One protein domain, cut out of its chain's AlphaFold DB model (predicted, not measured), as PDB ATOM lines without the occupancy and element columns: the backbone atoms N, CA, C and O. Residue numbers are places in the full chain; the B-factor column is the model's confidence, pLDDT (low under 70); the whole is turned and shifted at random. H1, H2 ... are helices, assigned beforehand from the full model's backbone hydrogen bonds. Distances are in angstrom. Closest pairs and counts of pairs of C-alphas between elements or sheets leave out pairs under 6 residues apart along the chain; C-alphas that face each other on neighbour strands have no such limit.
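What this domain is: This is residues 4 to 119 of the 120 residues of an uncharacterized protein of Firmicutes bacterium R50 (UniProt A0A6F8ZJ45). One helix, H2, runs through the middle of this domain, and shorter helices wrap round it: H3, H5, H6 and H7 cross it at steep tilts, and H9 packs on its last residues, 21 to 24. H8 packs on H3 with residues 94 to 98, and residues 100 to 106 stick out beyond that contact. You have 116 printed residues with nine named helices, H1 to H9 in chain order, and no named strand; the class is all helix. The whole is compact, with a radius of gyration of the C-alphas of 14.0 A, and spans 43 by 31 by 25 A.

How they stand to each other: Start at H1, residues 4 to 7, which meets H2, residues 9 to 24, only through their link. H2 is the hub, touching five helices. Look next at H3, residues 35 to 42: it touches H2 at a steep tilt of 50 degrees, opposite ways, with C-alphas 18 and 38 closest at 4.8 A. H4, residues 45 to 48, is close to H2 but not clearly touching, with C-alphas 11 and 47 closest at 6.0 A. H5, residues 51 to 58, touches residues 11 to 12 of H2 alone; the closest C-alphas, Val 11 and Ala 52, are 6.4 A apart. H6, residues 64 to 74, touches H2 at 46 degrees, a steep tilt, with C-alphas 16 and 67 closest at 6.3 A. H7, residues 80 to 91, touches H2 at a steep tilt of 61 degrees, with C-alphas 14 and 91 closest at 6.3 A. H8, residues 93 to 104, touches H3 at 67 degrees, only just short of about perpendicular, with C-alphas 41 and 95 closest at 5.2 A; H8 and H2 are apart. H9, residues 114 to 118, touches H2, with C-alphas 24 and 114 closest at 6.4 A. In H2, H3, H5, H6, H7, H8 and H9 every O i to N i+4 pair is within hydrogen-bond range; H1 and H4 are too short for such a pair.

Where its parts are: Find C-alpha 4 at (17.289, 143.715, 80.456), where H1 begins. H2 starts at C-alpha 9, (26.325, 144.494, 79.585), and runs 22.4 A to C-alpha 24. From first to last C-alpha H6 measures 15.2 A, H7 15.8 A and H8 17.0 A. H9 ends at C-alpha 118, (47.718, 149.778, 75.908).

The domain as a whole: The two C-alphas farthest apart are those of Glu 4 and Pro 110, at 43.4 A. The printed part has no cut and no long link. Mean pLDDT of the printed part is 86.0; residues 4 to 6 and 109 to 119 are under 70 in this model.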
ATOM      1  N   GLU A   4      16.858 144.218  81.771       51.66
ATOM      2  CA  GLU A   4      17.289 143.715  80.456       51.66
ATOM      3  C   GLU A   4      18.597 144.356  79.959       51.66
ATOM      4  O   GLU A   4      19.409 143.695  79.315       51.66
ATOM      5  N   ALA A   5      18.857 145.625  80.296       52.75
ATOM      6  CA  ALA A   5      20.100 146.305  79.925       52.75
ATOM      7  C   ALA A   5      21.312 145.783  80.718       52.75
ATOM      8  O   ALA A   5      22.440 145.867  80.232       52.75
ATOM      9  N   GLU A   6      21.096 145.224  81.913       59.34
ATOM     10  CA  GLU A   6      22.152 144.561  82.686       59.34
ATOM     11  C   GLU A   6      22.535 143.208  82.078       59.34
ATOM     12  O   GLU A   6      23.722 142.886  82.028       59.34
ATOM     13  N   GLY A   7      21.571 142.470  81.512       77.44
ATOM     14  CA  GLY A   7      21.826 141.199  80.822       77.44
ATOM     15  C   GLY A   7      22.722 141.335  79.585       77.44
ATOM     16  O   GLY A   7      23.513 140.444  79.285       77.44
ATOM     17  N   PHE A   8      22.665 142.479  78.898       87.81
ATOM     18  CA  PHE A   8      23.469 142.737  77.699       87.81
ATOM     19  C   PHE A   8      24.807 143.431  77.959       87.81
ATOM     20  O   PHE A   8      25.603 143.608  77.031       87.81
ATOM     21  N   ARG A   9      25.086 143.809  79.211       92.06
ATOM     22  CA  ARG A   9      26.325 144.494  79.585       92.06
ATOM     23  C   ARG A   9      27.585 143.785  79.061       92.06
ATOM     24  O   ARG A   9      28.410 144.481  78.472       92.06
ATOM     25  N   PRO A  10      27.742 142.448  79.169       94.00
ATOM     26  CA  PRO A  10      28.948 141.775  78.680       94.00
ATOM     27  C   PRO A  10      29.172 141.938  77.170       94.00
ATOM     28  O   PRO A  10      30.310 142.069  76.729       94.00
ATOM     29  N   VAL A  11      28.102 141.977  76.370       95.56
ATOM     30  CA  VAL A  11      28.197 142.164  74.912       95.56
ATOM     31  C   VAL A  11      28.685 143.575  74.591       95.56
ATOM     32  O   VAL A  11      29.597 143.747  73.786       95.56
ATOM     33  N   TYR A  12      28.140 144.589  75.267       95.25
ATOM     34  CA  TYR A  12      28.596 145.971  75.113       95.25
ATOM     35  C   TYR A  12      30.042 146.179  75.558       95.25
ATOM     36  O   TYR A  12      30.790 146.892  74.892       95.25
ATOM     37  N   GLU A  13      30.452 145.533  76.649       95.56
ATOM     38  CA  GLU A  13      31.837 145.541  77.117       95.56
ATOM     39  C   GLU A  13      32.791 144.948  76.072       95.56
ATOM     40  O   GLU A  13      33.818 145.555  75.770       95.56
ATOM     41  N   LYS A  14      32.430 143.813  75.460       96.69
ATOM     42  CA  LYS A  14      33.204 143.193  74.373       96.69
ATOM     43  C   LYS A  14      33.258 144.068  73.119       96.69
ATOM     44  O   LYS A  14      34.318 144.183  72.514       96.69
ATOM     45  N   ILE A  15      32.150 144.704  72.736       96.31
ATOM     46  CA  ILE A  15      32.099 145.631  71.592       96.31
ATOM     47  C   ILE A  15      33.032 146.824  71.820       96.31
ATOM     48  O   ILE A  15      33.814 147.173  70.936       96.31
ATOM     49  N   LEU A  16      32.977 147.433  73.007       95.44
ATOM     50  CA  LEU A  16      33.839 148.561  73.344       95.44
ATOM     51  C   LEU A  16      35.315 148.135  73.402       95.44
ATOM     52  O   LEU A  16      36.179 148.834  72.876       95.44
ATOM     53  N   LEU A  17      35.608 146.955  73.957       95.50
ATOM     54  CA  LEU A  17      36.961 146.403  73.954       95.50
ATOM     55  C   LEU A  17      37.476 146.125  72.534       95.50
ATOM     56  O   LEU A  17      38.628 146.431  72.238       95.50
ATOM     57  N   ALA A  18      36.633 145.606  71.637       95.38
ATOM     58  CA  ALA A  18      36.993 145.397  70.235       95.38
ATOM     59  C   ALA A  18      37.391 146.714  69.554       95.38
ATOM     60  O   ALA A  18      38.359 146.760  68.793       95.38
ATOM     61  N   TRP A  19      36.683 147.800  69.864       94.75
ATOM     62  CA  TRP A  19      37.033 149.128  69.376       94.75
ATOM     63  C   TRP A  19      38.371 149.625  69.933       94.75
ATOM     64  O   TRP A  19      39.193 150.132  69.166       94.75
ATOM     65  N   TYR A  20      38.637 149.425  71.227       93.12
ATOM     66  CA  TYR A  20      39.936 149.761  71.814       93.12
ATOM     67  C   TYR A  20      41.086 148.966  71.190       93.12
ATOM     68  O   TYR A  20      42.107 149.565  70.862       93.12
ATOM     69  N   LEU A  21      40.911 147.662  70.953       91.75
ATOM     70  CA  LEU A  21      41.894 146.821  70.261       91.75
ATOM     71  C   LEU A  21      42.185 147.332  68.850       91.75
ATOM     72  O   LEU A  21      43.343 147.487  68.464       91.75
ATOM     73  N   HIS A  22      41.135 147.643  68.090       92.25
ATOM     74  CA  HIS A  22      41.281 148.218  66.760       92.25
ATOM     75  C   HIS A  22      42.075 149.528  66.817       92.25
ATOM     76  O   HIS A  22      43.056 149.674  66.091       92.25
ATOM     77  N   ARG A  23      41.719 150.447  67.722       90.88
ATOM     78  CA  ARG A  23      42.407 151.737  67.900       90.88
ATOM     79  C   ARG A  23      43.871 151.573  68.306       90.88
ATOM     80  O   ARG A  23      44.724 152.243  67.733       90.88
ATOM     81  N   ALA A  24      44.153 150.666  69.238       88.56
ATOM     82  CA  ALA A  24      45.502 150.334  69.688       88.56
ATOM     83  C   ALA A  24      46.360 149.711  68.575       88.56
ATOM     84  O   ALA A  24      47.579 149.836  68.590       88.56
ATOM     85  N   SER A  25      45.730 149.088  67.575       88.12
ATOM     86  CA  SER A  25      46.426 148.484  66.435       88.12
ATOM     87  C   SER A  25      46.925 149.494  65.385       88.12
ATOM     88  O   SER A  25      47.501 149.080  64.374       88.12
ATOM     89  N   TRP A  26      46.679 150.796  65.578       87.56
ATOM     90  CA  TRP A  26      47.198 151.860  64.718       87.56
ATOM     91  C   TRP A  26      48.697 152.060  64.934       87.56
ATOM     92  O   TRP A  26      49.134 152.342  66.044       87.56
ATOM     93  N   ASP A  27      49.486 151.987  63.865       83.62
ATOM     94  CA  ASP A  27      50.945 152.158  63.935       83.62
ATOM     95  C   ASP A  27      51.456 153.524  63.460       83.62
ATOM     96  O   ASP A  27      52.650 153.693  63.223       83.62
ATOM     97  N   GLY A  28      50.559 154.495  63.291       86.38
ATOM     98  CA  GLY A  28      50.877 155.789  62.686       86.38
ATOM     99  C   GLY A  28      50.529 155.867  61.199       86.38
ATOM    100  O   GLY A  28      50.353 156.973  60.693       86.38
ATOM    101  N   GLN A  29      50.374 154.727  60.512       89.38
ATOM    102  CA  GLN A  29      50.079 154.683  59.077       89.38
ATOM    103  C   GLN A  29      48.828 153.868  58.740       89.38
ATOM    104  O   GLN A  29      48.071 154.250  57.844       89.38
ATOM    105  N   LYS A  30      48.612 152.736  59.413       88.50
ATOM    106  CA  LYS A  30      47.447 151.874  59.191       88.50
ATOM    107  C   LYS A  30      47.031 151.137  60.458       88.50
ATOM    108  O   LYS A  30      47.814 150.951  61.387       88.50
ATOM    109  N   PHE A  31      45.794 150.652  60.452       89.06
ATOM    110  CA  PHE A  31      45.335 149.680  61.437       89.06
ATOM    111  C   PHE A  31      45.836 148.285  61.071       89.06
ATOM    112  O   PHE A  31      45.727 147.857  59.920       89.06
ATOM    113  N   ARG A  32      46.384 147.575  62.057       86.94
ATOM    114  CA  ARG A  32      46.837 146.181  61.907       86.94
ATOM    115  C   ARG A  32      45.712 145.174  62.106       86.94
ATOM    116  O   ARG A  32      45.828 144.046  61.632       86.94
ATOM    117  N   LEU A  33      44.648 145.586  62.791       87.75
ATOM    118  CA  LEU A  33      43.419 144.825  62.959       87.75
ATOM    119  C   LEU A  33      42.253 145.602  62.378       87.75
ATOM    120  O   LEU A  33      42.103 146.794  62.653       87.75
ATOM    121  N   SER A  34      41.397 144.927  61.615       91.25
ATOM    122  CA  SER A  34      40.080 145.488  61.341       91.25
ATOM    123  C   SER A  34      39.217 145.406  62.604       91.25
ATOM    124  O   SER A  34      39.421 144.545  63.461       91.25
ATOM    125  N   LEU A  35      38.231 146.295  62.728       92.44
ATOM    126  CA  LEU A  35      37.268 146.209  63.826       92.44
ATOM    127  C   LEU A  35      36.491 144.882  63.795       92.44
ATOM    128  O   LEU A  35      36.183 144.330  64.849       92.44
ATOM    129  N   ASP A  36      36.216 144.354  62.601       92.88
ATOM    130  CA  ASP A  36      35.516 143.081  62.433       92.88
ATOM    131  C   ASP A  36      36.364 141.903  62.950       92.88
ATOM    132  O   ASP A  36      35.832 141.059  63.668       92.88
ATOM    133  N   ASP A  37      37.688 141.903  62.728       92.06
ATOM    134  CA  ASP A  37      38.590 140.903  63.327       92.06
ATOM    135  C   ASP A  37      38.517 140.939  64.860       92.06
ATOM    136  O   ASP A  37      38.396 139.903  65.513       92.06
ATOM    137  N   CYS A  38      38.546 142.138  65.452       93.88
ATOM    138  CA  CYS A  38      38.456 142.297  66.903       93.88
ATOM    139  C   CYS A  38      37.118 141.776  67.455       93.88
ATOM    140  O   CYS A  38      37.085 141.124  68.501       93.88
ATOM    141  N   LEU A  39      36.013 142.024  66.747       95.25
ATOM    142  CA  LEU A  39      34.696 141.497  67.109       95.25
ATOM    143  C   LEU A  39      34.631 139.976  66.952       95.25
ATOM    144  O   LEU A  39      34.012 139.306  67.774       95.25
ATOM    145  N   ASP A  40      35.256 139.405  65.923       94.69
ATOM    146  CA  ASP A  40      35.352 137.953  65.709       94.69
ATOM    147  C   ASP A  40      36.175 137.255  66.792       94.69
ATOM    148  O   ASP A  40      35.944 136.084  67.102       94.69
ATOM    149  N   TRP A  41      37.124 137.966  67.396       94.50
ATOM    150  CA  TRP A  41      37.917 137.432  68.497       94.50
ATOM    151  C   TRP A  41      37.160 137.444  69.821       94.50
ATOM    152  O   TRP A  41      37.335 136.526  70.618       94.50
ATOM    153  N   LEU A  42      36.336 138.468  70.060       96.00
ATOM    154  CA  LEU A  42      35.697 138.702  71.358       96.00
ATOM    155  C   LEU A  42      34.251 138.198  71.444       96.00
ATOM    156  O   LEU A  42      33.821 137.769  72.515       96.00
ATOM    157  N   LEU A  43      33.488 138.259  70.351       95.69
ATOM    158  CA  LEU A  43      32.072 137.898  70.336       95.69
ATOM    159  C   LEU A  43      31.870 136.438  69.937       95.69
ATOM    160  O   LEU A  43      32.227 136.007  68.841       95.69
ATOM    161  N   THR A  44      31.195 135.699  70.809       95.25
ATOM    162  CA  THR A  44      30.662 134.368  70.517       95.25
ATOM    163  C   THR A  44      29.464 134.447  69.570       95.25
ATOM    164  O   THR A  44      28.903 135.515  69.320       95.25
ATOM    165  N   ARG A  45      29.009 133.288  69.082       94.56
ATOM    166  CA  ARG A  45      27.758 133.199  68.316       94.56
ATOM    167  C   ARG A  45      26.559 133.736  69.107       94.56
ATOM    168  O   ARG A  45      25.802 134.532  68.573       94.56
ATOM    169  N   ALA A  46      26.440 133.373  70.384       93.44
ATOM    170  CA  ALA A  46      25.350 133.848  71.237       93.44
ATOM    171  C   ALA A  46      25.389 135.372  71.446       93.44
ATOM    172  O   ALA A  46      24.343 136.013  71.468       93.44
ATOM    173  N   ASP A  47      26.585 135.968  71.544       95.31
ATOM    174  CA  ASP A  47      26.712 137.427  71.622       95.31
ATOM    175  C   ASP A  47      26.186 138.095  70.338       95.31
ATOM    176  O   ASP A  47      25.518 139.125  70.406       95.31
ATOM    177  N   ARG A  48      26.450 137.498  69.168       94.31
ATOM    178  CA  ARG A  48      26.009 138.012  67.857       94.31
ATOM    179  C   ARG A  48      24.512 137.869  67.622       94.31
ATOM    180  O   ARG A  48      23.928 138.705  66.945       94.31
ATOM    181  N   ASP A  49      23.894 136.864  68.223       92.62
ATOM    182  CA  ASP A  49      22.445 136.663  68.161       92.62
ATOM    183  C   ASP A  49      21.691 137.555  69.177       92.62
ATOM    184  O   ASP A  49      20.461 137.546  69.235       92.62
ATOM    185  N   SER A  50      22.407 138.347  69.988       92.62
ATOM    186  CA  SER A  50      21.814 139.200  71.020       92.62
ATOM    187  C   SER A  50      21.274 140.531  70.485       92.62
ATOM    188  O   SER A  50      21.787 141.114  69.524       92.62
ATOM    189  N   LEU A  51      20.292 141.092  71.199       90.94
ATOM    190  CA  LEU A  51      19.758 142.423  70.904       90.94
ATOM    191  C   LEU A  51      20.833 143.519  70.978       90.94
ATOM    192  O   LEU A  51      20.806 144.446  70.173       90.94
ATOM    193  N   ALA A  52      21.811 143.401  71.881       90.75
ATOM    194  CA  ALA A  52      22.916 144.357  71.960       90.75
ATOM    195  C   ALA A  52      23.757 144.399  70.682       90.75
ATOM    196  O   ALA A  52      24.147 145.481  70.236       90.75
ATOM    197  N   PHE A  53      24.012 143.245  70.063       92.69
ATOM    198  CA  PHE A  53      24.739 143.220  68.800       92.69
ATOM    199  C   PHE A  53      23.900 143.776  67.645       92.69
ATOM    200  O   PHE A  53      24.426 144.516  66.814       92.69
ATOM    201  N   LEU A  54      22.585 143.531  67.633       90.62
ATOM    202  CA  LEU A  54      21.679 144.182  66.679       90.62
ATOM    203  C   LEU A  54      21.687 145.710  66.850       90.62
ATOM    204  O   LEU A  54      21.779 146.438  65.866       90.62
ATOM    205  N   GLN A  55      21.667 146.213  68.085       90.25
ATOM    206  CA  GLN A  55      21.775 147.649  68.366       90.25
ATOM    207  C   GLN A  55      23.094 148.222  67.842       90.25
ATOM    208  O   GLN A  55      23.090 149.269  67.202       90.25
ATOM    209  N   TYR A  56      24.208 147.510  68.027       91.56
ATOM    210  CA  TYR A  56      25.479 147.870  67.401       91.56
ATOM    211  C   TYR A  56      25.382 147.911  65.866       91.56
ATOM    212  O   TYR A  56      25.824 148.879  65.253       91.56
ATOM    213  N   GLN A  57      24.775 146.916  65.218       90.25
ATOM    214  CA  GLN A  57      24.690 146.893  63.754       90.25
ATOM    215  C   GLN A  57      23.814 148.017  63.184       90.25
ATOM    216  O   GLN A  57      24.206 148.666  62.213       90.25
ATOM    217  N   PHE A  58      22.652 148.275  63.785       86.69
ATOM    218  CA  PHE A  58      21.655 149.191  63.223       86.69
ATOM    219  C   PHE A  58      21.791 150.642  63.694       86.69
ATOM    220  O   PHE A  58      21.353 151.545  62.986       86.69
ATOM    221  N   LEU A  59      22.415 150.901  64.849       84.19
ATOM    222  CA  LEU A  59      22.538 152.254  65.418       84.19
ATOM    223  C   LEU A  59      23.904 152.894  65.147       84.19
ATOM    224  O   LEU A  59      24.380 153.721  65.925       84.19
ATOM    225  N   GLY A  60      24.557 152.507  64.050       77.62
ATOM    226  CA  GLY A  60      25.859 153.055  63.682       77.62
ATOM    227  C   GLY A  60      26.953 152.671  64.676       77.62
ATOM    228  O   GLY A  60      27.788 153.503  65.026       77.62
ATOM    229  N   GLY A  61      26.978 151.416  65.127       78.81
ATOM    230  CA  GLY A  61      27.905 150.927  66.146       78.81
ATOM    231  C   GLY A  61      29.380 150.991  65.765       78.81
ATOM    232  O   GLY A  61      30.238 150.850  66.619       78.81
ATOM    233  N   ARG A  62      29.714 151.278  64.506       84.62
ATOM    234  CA  ARG A  62      31.094 151.564  64.080       84.62
ATOM    235  C   ARG A  62      31.519 153.019  64.320       84.62
ATOM    236  O   ARG A  62      32.676 153.356  64.093       84.62
ATOM    237  N   SER A  63      30.600 153.889  64.740       88.88
ATOM    238  CA  SER A  63      30.862 155.313  64.944       88.88
ATOM    239  C   SER A  63      31.512 155.606  66.295       88.88
ATOM    240  O   SER A  63      31.236 154.960  67.307       88.88
ATOM    241  N   GLU A  64      32.332 156.655  66.331       89.62
ATOM    242  CA  GLU A  64      32.921 157.156  67.573       89.62
ATOM    243  C   GLU A  64      31.847 157.641  68.561       89.62
ATOM    244  O   GLU A  64      31.963 157.425  69.765       89.62
ATOM    245  N   ALA A  65      30.758 158.237  68.058       90.12
ATOM    246  CA  ALA A  65      29.636 158.684  68.882       90.12
ATOM    247  C   ALA A  65      28.990 157.521  69.652       90.12
ATOM    248  O   ALA A  65      28.708 157.652  70.843       90.12
ATOM    249  N   PHE A  66      28.814 156.368  69.001       91.12
ATOM    250  CA  PHE A  66      28.294 155.171  69.656       91.12
ATOM    251  C   PHE A  66      29.261 154.630  70.719       91.12
ATOM    252  O   PHE A  66      28.829 154.275  71.813       91.12
ATOM    253  N   MET A  67      30.569 154.622  70.448       92.44
ATOM    254  CA  MET A  67      31.572 154.166  71.421       92.44
ATOM    255  C   MET A  67      31.644 155.075  72.646       92.44
ATOM    256  O   MET A  67      31.640 154.584  73.774       92.44
ATOM    257  N   ARG A  68      31.595 156.398  72.447       90.19
ATOM    258  CA  ARG A  68      31.489 157.372  73.545       90.19
ATOM    259  C   ARG A  68      30.199 157.187  74.341       90.19
ATOM    260  O   ARG A  68      30.217 157.251  75.570       90.19
ATOM    261  N   PHE A  69      29.085 156.908  73.661       90.56
ATOM    262  CA  PHE A  69      27.833 156.559  74.328       90.56
ATOM    263  C   PHE A  69      27.996 155.297  75.191       90.56
ATOM    264  O   PHE A  69      27.669 155.341  76.377       90.56
ATOM    265  N   LEU A  70      28.564 154.211  74.656       91.38
ATOM    266  CA  LEU A  70      28.823 152.990  75.425       91.38
ATOM    267  C   LEU A  70      29.737 153.238  76.625       91.38
ATOM    268  O   LEU A  70      29.402 152.810  77.725       91.38
ATOM    269  N   GLN A  71      30.839 153.968  76.448       90.81
ATOM    270  CA  GLN A  71      31.742 154.344  77.538       90.81
ATOM    271  C   GLN A  71      30.985 155.074  78.652       90.81
ATOM    272  O   GLN A  71      31.046 154.661  79.810       90.81
ATOM    273  N   SER A  72      30.195 156.094  78.298       90.00
ATOM    274  CA  SER A  72      29.417 156.870  79.272       90.00
ATOM    275  C   SER A  72      28.383 156.030  80.031       90.00
ATOM    276  O   SER A  72      28.046 156.351  81.168       90.00
ATOM    277  N   ARG A  73      27.877 154.951  79.418       89.88
ATOM    278  CA  ARG A  73      26.898 154.036  80.018       89.88
ATOM    279  C   ARG A  73      27.532 152.952  80.877       89.88
ATOM    280  O   ARG A  73      26.989 152.621  81.928       89.88
ATOM    281  N   LEU A  74      28.640 152.376  80.421       89.69
ATOM    282  CA  LEU A  74      29.310 151.267  81.097       89.69
ATOM    283  C   LEU A  74      30.079 151.741  82.329       89.69
ATOM    284  O   LEU A  74      30.077 151.043  83.347       89.69
ATOM    285  N   ALA A  75      30.702 152.913  82.245       87.62
ATOM    286  CA  ALA A  75      31.479 153.486  83.331       87.62
ATOM    287  C   ALA A  75      31.416 155.025  83.319       87.62
ATOM    288  O   ALA A  75      32.355 155.694  82.877       87.62
ATOM    289  N   PRO A  76      30.303 155.611  83.802       86.88
ATOM    290  CA  PRO A  76      30.160 157.058  83.896       86.88
ATOM    291  C   PRO A  76      31.289 157.672  84.736       86.88
ATOM    292  O   PRO A  76      31.502 157.271  85.877       86.88
ATOM    293  N   GLY A  77      32.001 158.657  84.180       83.75
ATOM    294  CA  GLY A  77      33.061 159.387  84.886       83.75
ATOM    295  C   GLY A  77      34.382 158.630  85.061       83.75
ATOM    296  O   GLY A  77      35.289 159.156  85.702       83.75
ATOM    297  N   GLN A  78      34.516 157.424  84.499       86.75
ATOM    298  CA  GLN A  78      35.778 156.691  84.517       86.75
ATOM    299  C   GLN A  78      36.694 157.151  83.374       86.75
ATOM    300  O   GLN A  78      36.256 157.318  82.234       86.75
ATOM    301  N   GLU A  79      37.977 157.320  83.692       89.19
ATOM    302  CA  GLU A  79      39.038 157.592  82.717       89.19
ATOM    303  C   GLU A  79      39.113 156.452  81.686       89.19
ATOM    304  O   GLU A  79      39.024 155.273  82.051       89.19
ATOM    305  N   GLU A  80      39.282 156.790  80.403       88.38
ATOM    306  CA  GLU A  80      39.288 155.810  79.309       88.38
ATOM    307  C   GLU A  80      40.349 154.728  79.534       88.38
ATOM    308  O   GLU A  80      40.077 153.539  79.361       88.38
ATOM    309  N   THR A  81      41.536 155.126  79.997       87.38
ATOM    310  CA  THR A  81      42.662 154.214  80.229       87.38
ATOM    311  C   THR A  81      42.319 153.162  81.284       87.38
ATOM    312  O   THR A  81      42.580 151.972  81.102       87.38
ATOM    313  N   ALA A  82      41.676 153.588  82.376       89.62
ATOM    314  CA  ALA A  82      41.266 152.699  83.457       89.62
ATOM    315  C   ALA A  82      40.127 151.767  83.022       89.62
ATOM    316  O   ALA A  82      40.114 150.592  83.389       89.62
ATOM    317  N   LEU A  83      39.171 152.278  82.237       91.44
ATOM    318  CA  LEU A  83      38.088 151.463  81.693       91.44
ATOM    319  C   LEU A  83      38.631 150.395  80.739       91.44
ATOM    320  O   LEU A  83      38.250 149.231  80.849       91.44
ATOM    321  N   ARG A  84      39.542 150.771  79.838       92.44
ATOM    322  CA  ARG A  84      40.170 149.851  78.886       92.44
ATOM    323  C   ARG A  84      40.877 148.700  79.602       92.44
ATOM    324  O   ARG A  84      40.565 147.549  79.311       92.44
ATOM    325  N   ALA A  85      41.716 149.003  80.595       89.62
ATOM    326  CA  ALA A  85      42.396 147.983  81.396       89.62
ATOM    327  C   ALA A  85      41.402 147.054  82.121       89.62
ATOM    328  O   ALA A  85      41.539 145.832  82.085       89.62
ATOM    329  N   ALA A  86      40.344 147.610  82.721       91.75
ATOM    330  CA  ALA A  86      39.316 146.816  83.394       91.75
ATOM    331  C   ALA A  86      38.524 145.912  82.428       91.75
ATOM    332  O   ALA A  86      38.122 144.804  82.787       91.75
ATOM    333  N   LEU A  87      38.265 146.370  81.200       93.75
ATOM    334  CA  LEU A  87      37.629 145.554  80.165       93.75
ATOM    335  C   LEU A  87      38.560 144.452  79.674       93.75
ATOM    336  O   LEU A  87      38.107 143.321  79.511       93.75
ATOM    337  N   TRP A  88      39.840 144.758  79.484       93.38
ATOM    338  CA  TRP A  88      40.837 143.784  79.067       93.38
ATOM    339  C   TRP A  88      40.982 142.636  80.062       93.38
ATOM    340  O   TRP A  88      40.961 141.473  79.663       93.38
ATOM    341  N   GLU A  89      41.025 142.934  81.359       92.31
ATOM    342  CA  GLU A  89      41.097 141.897  82.393       92.31
ATOM    343  C   GLU A  89      39.840 141.014  82.435       92.31
ATOM    344  O   GLU A  89      39.934 139.804  82.625       92.31
ATOM    345  N   ARG A  90      38.650 141.586  82.211       93.25
ATOM    346  CA  ARG A  90      37.383 140.836  82.297       93.25
ATOM    347  C   ARG A  90      37.020 140.077  81.024       93.25
ATOM    348  O   ARG A  90      36.448 138.995  81.107       93.25
ATOM    349  N   GLN A  91      37.286 140.662  79.858       94.56
ATOM    350  CA  GLN A  91      36.783 140.192  78.561       94.56
ATOM    351  C   GLN A  91      37.906 139.860  77.565       94.56
ATOM    352  O   GLN A  91      37.619 139.341  76.492       94.56
ATOM    353  N   GLY A  92      39.173 140.143  77.880       92.38
ATOM    354  CA  GLY A  92      40.288 140.043  76.932       92.38
ATOM    355  C   GLY A  92      40.809 138.630  76.674       92.38
ATOM    356  O   GLY A  92      41.523 138.422  75.696       92.38
ATOM    357  N   ALA A  93      40.454 137.635  77.494       93.12
ATOM    358  CA  ALA A  93      40.991 136.274  77.367       93.12
ATOM    359  C   ALA A  93      40.842 135.656  75.952       93.12
ATOM    360  O   ALA A  93      41.832 135.127  75.439       93.12
ATOM    361  N   PRO A  94      39.688 135.766  75.258       93.25
ATOM    362  CA  PRO A  94      39.556 135.302  73.874       93.25
ATOM    363  C   PRO A  94      40.500 136.021  72.900       93.25
ATOM    364  O   PRO A  94      41.143 135.374  72.072       93.25
ATOM    365  N   ALA A  95      40.642 137.343  73.027       91.19
ATOM    366  CA  ALA A  95      41.545 138.128  72.192       91.19
ATOM    367  C   ALA A  95      43.018 137.773  72.447       91.19
ATOM    368  O   ALA A  95      43.762 137.606  71.484       91.19
ATOM    369  N   ARG A  96      43.428 137.550  73.707       90.31
ATOM    370  CA  ARG A  96      44.783 137.071  74.058       90.31
ATOM    371  C   ARG A  96      45.120 135.762  73.347       90.31
ATOM    372  O   ARG A  96      46.184 135.646  72.744       90.31
ATOM    373  N   ALA A  97      44.195 134.800  73.365       90.75
ATOM    374  CA  ALA A  97      44.383 133.519  72.689       90.75
ATOM    375  C   ALA A  97      44.530 133.684  71.166       90.75
ATOM    376  O   ALA A  97      45.389 133.054  70.549       90.75
ATOM    377  N   ARG A  98      43.729 134.559  70.543       90.31
ATOM    378  CA  ARG A  98      43.813 134.826  69.096       90.31
ATOM    379  C   ARG A  98      45.075 135.591  68.703       90.31
ATOM    380  O   ARG A  98      45.666 135.266  67.674       90.31
ATOM    381  N   LEU A  99      45.512 136.545  69.524       85.31
ATOM    382  CA  LEU A  99      46.776 137.261  69.342       85.31
ATOM    383  C   LEU A  99      47.964 136.301  69.394       85.31
ATOM    384  O   LEU A  99      48.797 136.347  68.496       85.31
ATOM    385  N   ALA A 100      48.009 135.397  70.378       85.12
ATOM    386  CA  ALA A 100      49.075 134.400  70.491       85.12
ATOM    387  C   ALA A 100      49.209 133.560  69.209       85.12
ATOM    388  O   ALA A 100      50.286 133.496  68.621       85.12
ATOM    389  N   VAL A 101      48.091 133.028  68.702       86.12
ATOM    390  CA  VAL A 101      48.067 132.260  67.445       86.12
ATOM    391  C   VAL A 101      48.510 133.110  66.251       86.12
ATOM    392  O   VAL A 101      49.258 132.647  65.393       86.12
ATOM    393  N   ALA A 102      48.065 134.364  66.164       82.94
ATOM    394  CA  ALA A 102      48.449 135.241  65.062       82.94
ATOM    395  C   ALA A 102      49.950 135.588  65.080       82.94
ATOM    396  O   ALA A 102      50.561 135.718  64.017       82.94
ATOM    397  N   LEU A 103      50.551 135.701  66.268       76.81
ATOM    398  CA  LEU A 103      51.988 135.924  66.437       76.81
ATOM    399  C   LEU A 103      52.805 134.697  66.030       76.81
ATOM    400  O   LEU A 103      53.776 134.844  65.293       76.81
ATOM    401  N   GLU A 104      52.381 133.496  66.428       82.50
ATOM    402  CA  GLU A 104      53.004 132.235  65.996       82.50
ATOM    403  C   GLU A 104      52.961 132.065  64.472       82.50
ATOM    404  O   GLU A 104      53.907 131.573  63.862       82.50
ATOM    405  N   GLN A 105      51.887 132.537  63.835       82.56
ATOM    406  CA  GLN A 105      51.728 132.534  62.379       82.56
ATOM    407  C   GLN A 105      52.537 133.630  61.667       82.56
ATOM    408  O   GLN A 105      52.452 133.749  60.444       82.56
ATOM    409  N   GLY A 106      53.277 134.467  62.400       74.88
ATOM    410  CA  GLY A 106      54.044 135.575  61.834       74.88
ATOM    411  C   GLY A 106      53.178 136.671  61.205       74.88
ATOM    412  O   GLY A 106      53.684 137.468  60.418       74.88
ATOM    413  N   LYS A 107      51.876 136.742  61.537       73.81
ATOM    414  CA  LYS A 107      50.981 137.793  61.014       73.81
ATOM    415  C   LYS A 107      51.381 139.188  61.491       73.81
ATOM    416  O   LYS A 107      51.060 140.169  60.822       73.81
ATOM    417  N   TYR A 108      52.094 139.280  62.617       70.00
ATOM    418  CA  TYR A 108      52.614 140.534  63.154       70.00
ATOM    419  C   TYR A 108      54.117 140.424  63.439       70.00
ATOM    420  O   TYR A 108      54.567 139.390  63.933       70.00
ATOM    421  N   PRO A 109      54.906 141.471  63.134       61.03
ATOM    422  CA  PRO A 109      56.348 141.437  63.323       61.03
ATOM    423  C   PRO A 109      56.723 141.285  64.810       61.03
ATOM    424  O   PRO A 109      56.144 141.978  65.657       61.03
ATOM    425  N   PRO A 110      57.702 140.420  65.138       49.38
ATOM    426  CA  PRO A 110      58.190 140.255  66.502       49.38
ATOM    427  C   PRO A 110      58.794 141.574  67.005       49.38
ATOM    428  O   PRO A 110      59.599 142.199  66.321       49.38
ATOM    429  N   GLY A 111      58.373 142.009  68.195       56.12
ATOM    430  CA  GLY A 111      58.807 143.266  68.820       56.12
ATOM    431  C   GLY A 111      57.757 144.376  68.828       56.12
ATOM    432  O   GLY A 111      57.920 145.344  69.559       56.12
ATOM    433  N   ASN A 112      56.652 144.230  68.092       59.94
ATOM    434  CA  ASN A 112      55.550 145.182  68.168       59.94
ATOM    435  C   ASN A 112      54.477 144.684  69.143       59.94
ATOM    436  O   ASN A 112      53.617 143.909  68.740       59.94
ATOM    437  N   ARG A 113      54.560 145.104  70.412       64.19
ATOM    438  CA  ARG A 113      53.665 144.685  71.505       64.19
ATOM    439  C   ARG A 113      52.659 145.772  71.886       64.19
ATOM    440  O   ARG A 113      52.415 146.024  73.060       64.19
ATOM    441  N   TRP A 114      52.062 146.409  70.883       63.22
ATOM    442  CA  TRP A 114      51.084 147.489  71.053       63.22
ATOM    443  C   TRP A 114      49.906 147.123  71.983       63.22
ATOM    444  O   TRP A 114      49.322 148.006  72.611       63.22
ATOM    445  N   TRP A 115      49.576 145.835  72.131       66.44
ATOM    446  CA  TRP A 115      48.590 145.350  73.106       66.44
ATOM    447  C   TRP A 115      49.100 145.462  74.563       66.44
ATOM    448  O   TRP A 115      48.405 146.006  75.417       66.44
ATOM    449  N   GLU A 116      50.361 145.102  74.850       65.75
ATOM    450  CA  GLU A 116      50.945 145.200  76.205       65.75
ATOM    451  C   GLU A 116      51.026 146.647  76.717       65.75
ATOM    452  O   GLU A 116      50.769 146.901  77.891       65.75
ATOM    453  N   GLU A 117      51.337 147.603  75.841       56.66
ATOM    454  CA  GLU A 117      51.461 149.025  76.202       56.66
ATOM    455  C   GLU A 117      50.109 149.706  76.425       56.66
ATOM    456  O   GLU A 117      50.006 150.703  77.143       56.66
ATOM    457  N   THR A 118      49.048 149.179  75.815       52.28
ATOM    458  CA  THR A 118      47.718 149.778  75.908       52.28
ATOM    459  C   THR A 118      46.887 149.187  77.041       52.28
ATOM    460  O   THR A 118      45.840 149.747  77.368       52.28
ATOM    461  N   GLY A 119      47.341 148.124  77.710       54.03
ATOM    462  CA  GLY A 119      46.469 147.377  78.621       54.03
ATOM    463  C   GLY A 119      45.235 146.853  77.884       54.03
ATOM    464  O   GLY A 119      44.147 146.808  78.458       54.03
TER     465      GLY A 119